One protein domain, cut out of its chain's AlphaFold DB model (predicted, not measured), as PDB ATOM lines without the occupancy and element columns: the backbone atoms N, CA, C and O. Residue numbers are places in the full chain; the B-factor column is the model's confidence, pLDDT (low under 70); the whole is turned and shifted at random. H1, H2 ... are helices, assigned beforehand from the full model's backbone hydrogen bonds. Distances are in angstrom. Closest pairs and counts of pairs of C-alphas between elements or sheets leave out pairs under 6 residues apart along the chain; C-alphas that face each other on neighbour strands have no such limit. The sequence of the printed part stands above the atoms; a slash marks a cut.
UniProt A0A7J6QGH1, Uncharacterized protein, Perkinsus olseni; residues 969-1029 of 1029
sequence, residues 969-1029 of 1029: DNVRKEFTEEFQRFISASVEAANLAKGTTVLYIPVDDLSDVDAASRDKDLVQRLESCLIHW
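What this domain is: This is residues 969 to 1029 of the 1029 residues of an uncharacterized protein of Perkinsus olseni (UniProt A0A7J6QGH1). One long helix, H1, has a shorter helix, H3, beside part of its length, and a long link with no named element folds back from the end of H1 to the small helix H2, from which the chain turns into H3. H1 and H3 run the same way, with the one-turn H2 near the beginning of H3. The printed part has 61 residues with three named helices, in the order H1, H2, H3, and no named strand; the class is all helix. The whole is only just loose, close to compact, with a radius of gyration of the C-alphas of 12.9 A, and only just elongated, with spans of 38 by 25 by 18 A.

How they stand to each other: Start with the longest helix, H1, residues 969 to 992, and look from it to H3, residues 1016 to 1028. The two touch, with 4 pairs of C-alphas within 8 A, and H1 does so with residues 973 to 984 alone. Their closest C-alphas are those of Glu 977 and Arg 1021, 6.9 A apart. Their lines stand at a shallow tilt of 24 degrees, the same way, and their centres are 11.5 A apart. Next look at H2, residues 1009 to 1012, which is close to H3 but not clearly touching: the closest C-alphas, of Ala 1012 and Leu 1018, are 6.8 A apart. H1 and H2 are apart. In H1 and H3 every O i to N i+4 pair is within hydrogen-bond range; H2, with 4 residues, is too short for such a pair, and its one O i to N i+3 pair is not within range.

Where its parts are: Find C-alpha 969 at (124.864, -31.070, 63.797); from there H1 runs through 24 residues to C-alpha 992 at (111.926, -0.049, 58.928), 34.0 A from first to last C-alpha. Go on to residues 1009 to 1012 for H2, 4.9 A long. H3 begins at C-alpha 1016, at (111.787, -30.625, 63.272), and runs 18.4 A to C-alpha 1028, at (108.987, -12.556, 65.099).

The domain as a whole: The two C-alphas farthest apart are those of Asp 969 and Gly 995, at 38.5 A, and the first and last printed C-alphas, of Asp 969 and Trp 1029, are 27.0 A apart. The link from H1 to H2 is long, with 16 residues, 993 to 1008, whose C-alphas lie 4 to 22 A from the mean of all C-alphas. The link from H2 to H3 is tight, with 3 residues. The printed part has no cut, and it ends at residue 1029, the chain's last residue. In the B-factor column you will find a mean pLDDT of 84.6 over the printed part of this model, and no printed residue is under 70.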
ATOM      1  N   ASP A 969     126.269 -31.457  63.980       79.62
ATOM      2  CA  ASP A 969     124.864 -31.070  63.797       79.62
ATOM      3  C   ASP A 969     124.391 -30.020  64.811       79.62
ATOM      4  O   ASP A 969     123.713 -29.068  64.437       79.62
ATOM      5  N   ASN A 970     124.824 -30.127  66.072       84.31
ATOM      6  CA  ASN A 970     124.480 -29.158  67.115       84.31
ATOM      7  C   ASN A 970     125.007 -27.746  66.803       84.31
ATOM      8  O   ASN A 970     124.279 -26.773  66.966       84.31
ATOM      9  N   VAL A 971     126.251 -27.639  66.321       85.50
ATOM     10  CA  VAL A 971     126.885 -26.354  65.980       85.50
ATOM     11  C   VAL A 971     126.262 -25.778  64.715       85.50
ATOM     12  O   VAL A 971     125.976 -24.585  64.659       85.50
ATOM     13  N   ARG A 972     126.006 -26.628  63.710       85.44
ATOM     14  CA  ARG A 972     125.304 -26.222  62.487       85.44
ATOM     15  C   ARG A 972     123.924 -25.674  62.822       85.44
ATOM     16  O   ARG A 972     123.570 -24.611  62.324       85.44
ATOM     17  N   LYS A 973     123.173 -26.359  63.686       82.69
ATOM     18  CA  LYS A 973     121.836 -25.937  64.110       82.69
ATOM     19  C   LYS A 973     121.872 -24.593  64.839       82.69
ATOM     20  O   LYS A 973     121.179 -23.676  64.415       82.69
ATOM     21  N   GLU A 974     122.705 -24.463  65.872       84.56
ATOM     22  CA  GLU A 974     122.823 -23.227  66.659       84.56
ATOM     23  C   GLU A 974     123.259 -22.044  65.785       84.56
ATOM     24  O   GLU A 974     122.630 -20.988  65.802       84.56
ATOM     25  N   PHE A 975     124.276 -22.237  64.940       87.31
ATOM     26  CA  PHE A 975     124.730 -21.187  64.034       87.31
ATOM     27  C   PHE A 975     123.666 -20.817  63.002       87.31
ATOM     28  O   PHE A 975     123.440 -19.635  62.770       87.31
ATOM     29  N   THR A 976     123.005 -21.802  62.387       83.38
ATOM     30  CA  THR A 976     121.951 -21.545  61.394       83.38
ATOM     31  C   THR A 976     120.800 -20.778  62.030       83.38
ATOM     32  O   THR A 976     120.286 -19.845  61.427       83.38
ATOM     33  N   GLU A 977     120.416 -21.113  63.261       82.19
ATOM     34  CA  GLU A 977     119.364 -20.404  63.987       82.19
ATOM     35  C   GLU A 977     119.752 -18.944  64.281       82.19
ATOM     36  O   GLU A 977     119.001 -18.031  63.934       82.19
ATOM     37  N   GLU A 978     120.946 -18.700  64.834       86.06
ATOM     38  CA  GLU A 978     121.445 -17.337  65.080       86.06
ATOM     39  C   GLU A 978     121.610 -16.534  63.782       86.06
ATOM     40  O   GLU A 978     121.262 -15.354  63.715       86.06
ATOM     41  N   PHE A 979     122.093 -17.179  62.722       86.69
ATOM     42  CA  PHE A 979     122.283 -16.572  61.410       86.69
ATOM     43  C   PHE A 979     120.949 -16.146  60.782       86.69
ATOM     44  O   PHE A 979     120.828 -15.028  60.282       86.69
ATOM     45  N   GLN A 980     119.924 -16.996  60.867       83.38
ATOM     46  CA  GLN A 980     118.577 -16.691  60.380       83.38
ATOM     47  C   GLN A 980     117.924 -15.559  61.187       83.38
ATOM     48  O   GLN A 980     117.352 -14.642  60.594       83.38
ATOM     49  N   ARG A 981     118.068 -15.549  62.522       84.25
ATOM     50  CA  ARG A 981     117.598 -14.422  63.353       84.25
ATOM     51  C   ARG A 981     118.314 -13.121  63.002       84.25
ATOM     52  O   ARG A 981     117.667 -12.079  62.910       84.25
ATOM     53  N   PHE A 982     119.625 -13.176  62.762       86.19
ATOM     54  CA  PHE A 982     120.406 -12.017  62.336       86.19
ATOM     55  C   PHE A 982     119.927 -11.461  60.991       86.19
ATOM     56  O   PHE A 982     119.756 -10.247  60.866       86.19
ATOM     57  N   ILE A 983     119.674 -12.324  60.000       84.56
ATOM     58  CA  ILE A 983     119.120 -11.897  58.712       84.56
ATOM     59  C   ILE A 983     117.746 -11.264  58.916       84.56
ATOM     60  O   ILE A 983     117.525 -10.158  58.430       84.56
ATOM     61  N   SER A 984     116.855 -11.914  59.668       83.50
ATOM     62  CA  SER A 984     115.503 -11.408  59.915       83.50
ATOM     63  C   SER A 984     115.524 -10.008  60.528       83.50
ATOM     64  O   SER A 984     114.959  -9.076  59.958       83.50
ATOM     65  N   ALA A 985     116.273  -9.830  61.621       85.12
ATOM     66  CA  ALA A 985     116.414  -8.542  62.294       85.12
ATOM     67  C   ALA A 985     117.054  -7.477  61.389       85.12
ATOM     68  O   ALA A 985     116.710  -6.298  61.455       85.12
ATOM     69  N   SER A 986     117.988  -7.874  60.523       84.19
ATOM     70  CA  SER A 986     118.646  -6.941  59.609       84.19
ATOM     71  C   SER A 986     117.745  -6.525  58.444       84.19
ATOM     72  O   SER A 986     117.762  -5.359  58.051       84.19
ATOM     73  N   VAL A 987     116.942  -7.450  57.906       83.00
ATOM     74  CA  VAL A 987     115.912  -7.159  56.900       83.00
ATOM     75  C   VAL A 987     114.868  -6.225  57.499       83.00
ATOM     76  O   VAL A 987     114.539  -5.217  56.877       83.00
ATOM     77  N   GLU A 988     114.393  -6.503  58.711       84.88
ATOM     78  CA  GLU A 988     113.455  -5.632  59.416       84.88
ATOM     79  C   GLU A 988     114.052  -4.232  59.611       84.88
ATOM     80  O   GLU A 988     113.470  -3.258  59.144       84.88
ATOM     81  N   ALA A 989     115.250  -4.119  60.193       83.31
ATOM     82  CA  ALA A 989     115.900  -2.831  60.437       83.31
ATOM     83  C   ALA A 989     116.127  -2.022  59.146       83.31
ATOM     84  O   ALA A 989     115.894  -0.810  59.120       83.31
ATOM     85  N   ALA A 990     116.549  -2.681  58.061       81.25
ATOM     86  CA  ALA A 990     116.783  -2.033  56.775       81.25
ATOM     87  C   ALA A 990     115.489  -1.510  56.129       81.25
ATOM     88  O   ALA A 990     115.503  -0.453  55.497       81.25
ATOM     89  N   ASN A 991     114.375  -2.232  56.274       80.69
ATOM     90  CA  ASN A 991     113.093  -1.817  55.704       80.69
ATOM     91  C   ASN A 991     112.359  -0.823  56.614       80.69
ATOM     92  O   ASN A 991     111.784   0.144  56.104       80.69
ATOM     93  N   LEU A 992     112.465  -0.977  57.937       83.56
ATOM     94  CA  LEU A 992     111.926  -0.049  58.928       83.56
ATOM     95  C   LEU A 992     112.526   1.349  58.753       83.56
ATOM     96  O   LEU A 992     111.801   2.339  58.798       83.56
ATOM     97  N   ALA A 993     113.828   1.438  58.460       75.69
ATOM     98  CA  ALA A 993     114.498   2.702  58.144       75.69
ATOM     99  C   ALA A 993     113.906   3.426  56.916       75.69
ATOM    100  O   ALA A 993     114.095   4.631  56.770       75.69
ATOM    101  N   LYS A 994     113.183   2.712  56.044       75.69
ATOM    102  CA  LYS A 994     112.481   3.250  54.867       75.69
ATOM    103  C   LYS A 994     110.986   3.468  55.101       75.69
ATOM    104  O   LYS A 994     110.276   3.811  54.163       75.69
ATOM    105  N   GLY A 995     110.492   3.214  56.314       85.06
ATOM    106  CA  GLY A 995     109.061   3.241  56.613       85.06
ATOM    107  C   GLY A 995     108.280   2.081  55.985       85.06
ATOM    108  O   GLY A 995     107.067   2.176  55.829       85.06
ATOM    109  N   THR A 996     108.956   0.991  55.613       86.75
ATOM    110  CA  THR A 996     108.327  -0.203  55.026       86.75
ATOM    111  C   THR A 996     108.550  -1.421  55.910       86.75
ATOM    112  O   THR A 996     109.613  -1.573  56.500       86.75
ATOM    113  N   THR A 997     107.586  -2.334  55.968       86.19
ATOM    114  CA  THR A 997     107.763  -3.617  56.658       86.19
ATOM    115  C   THR A 997     107.889  -4.718  55.616       86.19
ATOM    116  O   THR A 997     106.998  -4.893  54.787       86.19
ATOM    117  N   VAL A 998     108.998  -5.457  55.644       83.88
ATOM    118  CA  VAL A 998     109.223  -6.627  54.785       83.88
ATOM    119  C   VAL A 998     109.464  -7.824  55.687       83.88
ATOM    120  O   VAL A 998     110.428  -7.844  56.445       83.88
ATOM    121  N   LEU A 999     108.577  -8.812  55.595       85.44
ATOM    122  CA  LEU A 999     108.656 -10.032  56.388       85.44
ATOM    123  C   LEU A 999     109.670 -10.987  55.756       85.44
ATOM    124  O   LEU A 999     109.517 -11.401  54.605       85.44
ATOM    125  N   TYR A1000     110.733 -11.300  56.495       85.38
ATOM    126  CA  TYR A1000     111.771 -12.221  56.045       85.38
ATOM    127  C   TYR A1000     111.295 -13.672  56.143       85.38
ATOM    128  O   TYR A1000     110.931 -14.123  57.227       85.38
ATOM    129  N   ILE A1001     111.362 -14.402  55.027       85.81
ATOM    130  CA  ILE A1001     111.110 -15.845  54.955       85.81
ATOM    131  C   ILE A1001     112.456 -16.551  54.725       85.81
ATOM    132  O   ILE A1001     113.116 -16.235  53.729       85.81
ATOM    133  N   PRO A1002     112.867 -17.497  55.593       82.12
ATOM    134  CA  PRO A1002     114.059 -18.309  55.379       82.12
ATOM    135  C   PRO A1002     114.053 -19.007  54.018       82.12
ATOM    136  O   PRO A1002     113.049 -19.588  53.604       82.12
ATOM    137  N   VAL A1003     115.189 -18.955  53.322       77.12
ATOM    138  CA  VAL A1003     115.390 -19.700  52.075       77.12
ATOM    139  C   VAL A1003     115.765 -21.134  52.438       77.12
ATOM    140  O   VAL A1003     116.933 -21.435  52.676       77.12
ATOM    141  N   ASP A1004     114.765 -22.006  52.506       80.56
ATOM    142  CA  ASP A1004     114.926 -23.446  52.705       80.56
ATOM    143  C   ASP A1004     114.310 -24.214  51.523       80.56
ATOM    144  O   ASP A1004     113.430 -23.713  50.814       80.56
ATOM    145  N   ASP A1005     114.787 -25.437  51.290       78.81
ATOM    146  CA  ASP A1005     114.254 -26.297  50.235       78.81
ATOM    147  C   ASP A1005     112.892 -26.874  50.654       78.81
ATOM    148  O   ASP A1005     112.801 -27.853  51.391       78.81
ATOM    149  N   LEU A1006     111.820 -26.234  50.183       84.75
ATOM    150  CA  LEU A1006     110.433 -26.660  50.394       84.75
ATOM    151  C   LEU A1006     109.887 -27.481  49.214       84.75
ATOM    152  O   LEU A1006     108.671 -27.638  49.088       84.75
ATOM    153  N   SER A1007     110.758 -27.982  48.330       88.31
ATOM    154  CA  SER A1007     110.343 -28.749  47.146       88.31
ATOM    155  C   SER A1007     109.587 -30.030  47.516       88.31
ATOM    156  O   SER A1007     108.669 -30.428  46.801       88.31
ATOM    157  N   ASP A1008     109.949 -30.656  48.642       90.06
ATOM    158  CA  ASP A1008     109.260 -31.812  49.222       90.06
ATOM    159  C   ASP A1008     108.636 -31.432  50.572       90.06
ATOM    160  O   ASP A1008     109.282 -31.459  51.621       90.06
ATOM    161  N   VAL A1009     107.352 -31.072  50.541       92.12
ATOM    162  CA  VAL A1009     106.593 -30.634  51.724       92.12
ATOM    163  C   VAL A1009     106.452 -31.754  52.764       92.12
ATOM    164  O   VAL A1009     106.440 -31.486  53.969       92.12
ATOM    165  N   ASP A1010     106.379 -33.017  52.335       90.88
ATOM    166  CA  ASP A1010     106.241 -34.155  53.247       90.88
ATOM    167  C   ASP A1010     107.550 -34.437  53.994       90.88
ATOM    168  O   ASP A1010     107.525 -34.773  55.181       90.88
ATOM    169  N   ALA A1011     108.697 -34.270  53.332       88.00
ATOM    170  CA  ALA A1011     109.999 -34.325  53.990       88.00
ATOM    171  C   ALA A1011     110.230 -33.097  54.886       88.00
ATOM    172  O   ALA A1011     110.606 -33.252  56.050       88.00
ATOM    173  N   ALA A1012     109.931 -31.895  54.384       87.44
ATOM    174  CA  ALA A1012     110.099 -30.632  55.099       87.44
ATOM    175  C   ALA A1012     109.252 -30.561  56.381       87.44
ATOM    176  O   ALA A1012     109.738 -30.143  57.426       87.44
ATOM    177  N   SER A1013     108.003 -31.035  56.344       91.69
ATOM    178  CA  SER A1013     107.123 -31.060  57.526       91.69
ATOM    179  C   SER A1013     107.577 -32.039  58.615       91.69
ATOM    180  O   SER A1013     107.162 -31.918  59.769       91.69
ATOM    181  N   ARG A1014     108.431 -33.013  58.273       91.62
ATOM    182  CA  ARG A1014     109.036 -33.953  59.231       91.62
ATOM    183  C   ARG A1014     110.372 -33.460  59.779       91.62
ATOM    184  O   ARG A1014     110.835 -34.004  60.785       91.62
ATOM    185  N   ASP A1015     110.977 -32.458  59.149       87.00
ATOM    186  CA  ASP A1015     112.178 -31.807  59.649       87.00
ATOM    187  C   ASP A1015     111.811 -30.872  60.812       87.00
ATOM    188  O   ASP A1015     111.318 -29.755  60.642       87.00
ATOM    189  N   LYS A1016     112.056 -31.363  62.033       88.50
ATOM    190  CA  LYS A1016     111.787 -30.625  63.272       88.50
ATOM    191  C   LYS A1016     112.539 -29.299  63.338       88.50
ATOM    192  O   LYS A1016     112.023 -28.356  63.931       88.50
ATOM    193  N   ASP A1017     113.734 -29.226  62.760       80.75
ATOM    194  CA  ASP A1017     114.581 -28.039  62.844       80.75
ATOM    195  C   ASP A1017     114.105 -26.972  61.861       80.75
ATOM    196  O   ASP A1017     114.081 -25.787  62.191       80.75
ATOM    197  N   LEU A1018     113.662 -27.381  60.670       84.75
ATOM    198  CA  LEU A1018     112.990 -26.491  59.726       84.75
ATOM    199  C   LEU A1018     111.685 -25.933  60.306       84.75
ATOM    200  O   LEU A1018     111.485 -24.720  60.291       84.75
ATOM    201  N   VAL A1019     110.826 -26.792  60.867       88.94
ATOM    202  CA  VAL A1019     109.554 -26.363  61.475       88.94
ATOM    203  C   VAL A1019     109.806 -25.369  62.610       88.94
ATOM    204  O   VAL A1019     109.212 -24.295  62.615       88.94
ATOM    205  N   GLN A1020     110.745 -25.664  63.513       85.44
ATOM    206  CA  GLN A1020     111.098 -24.771  64.619       85.44
ATOM    207  C   GLN A1020     111.638 -23.412  64.129       85.44
ATOM    208  O   GLN A1020     111.322 -22.369  64.711       85.44
ATOM    209  N   ARG A1021     112.434 -23.397  63.049       84.19
ATOM    210  CA  ARG A1021     112.916 -22.150  62.429       84.19
ATOM    211  C   ARG A1021     111.767 -21.332  61.839       84.19
ATOM    212  O   ARG A1021     111.698 -20.133  62.096       84.19
ATOM    213  N   LEU A1022     110.853 -21.968  61.104       86.88
ATOM    214  CA  LEU A1022     109.679 -21.302  60.530       86.88
ATOM    215  C   LEU A1022     108.739 -20.759  61.615       86.88
ATOM    216  O   LEU A1022     108.287 -19.622  61.504       86.88
ATOM    217  N   GLU A1023     108.499 -21.519  62.688       86.75
ATOM    218  CA  GLU A1023     107.744 -21.058  63.861       86.75
ATOM    219  C   GLU A1023     108.399 -19.831  64.507       86.75
ATOM    220  O   GLU A1023     107.720 -18.855  64.815       86.75
ATOM    221  N   SER A1024     109.725 -19.842  64.662       82.12
ATOM    222  CA  SER A1024     110.468 -18.711  65.231       82.12
ATOM    223  C   SER A1024     110.382 -17.459  64.352       82.12
ATOM    224  O   SER A1024     110.204 -16.362  64.878       82.12
ATOM    225  N   CYS A1025     110.466 -17.607  63.025       82.31
ATOM    226  CA  CYS A1025     110.244 -16.500  62.091       82.31
ATOM    227  C   CYS A1025     108.810 -15.966  62.172       82.31
ATOM    228  O   CYS A1025     108.628 -14.755  62.221       82.31
ATOM    229  N   LEU A1026     107.808 -16.848  62.252       85.62
ATOM    230  CA  LEU A1026     106.400 -16.461  62.363       85.62
ATOM    231  C   LEU A1026     106.087 -15.721  63.671       85.62
ATOM    232  O   LEU A1026     105.247 -14.837  63.663       85.62
ATOM    233  N   ILE A1027     106.735 -16.084  64.784       83.06
ATOM    234  CA  ILE A1027     106.595 -15.388  66.077       83.06
ATOM    235  C   ILE A1027     107.234 -13.993  66.039       83.06
ATOM    236  O   ILE A1027     106.819 -13.105  66.779       83.06
ATOM    237  N   HIS A1028     108.293 -13.830  65.247       80.00
ATOM    238  CA  HIS A1028     108.987 -12.556  65.099       80.00
ATOM    239  C   HIS A1028     108.227 -11.566  64.208       80.00
ATOM    240  O   HIS A1028     108.316 -10.365  64.459       80.00
ATOM    241  N   TRP A1029     107.512 -12.059  63.191       83.56
ATOM    242  CA  TRP A1029     106.553 -11.264  62.415       83.56
ATOM    243  C   TRP A1029     105.378 -10.812  63.287       83.56
ATOM    244  O   TRP A1029     104.919  -9.666  63.071       83.56
TER     245      TRP A1029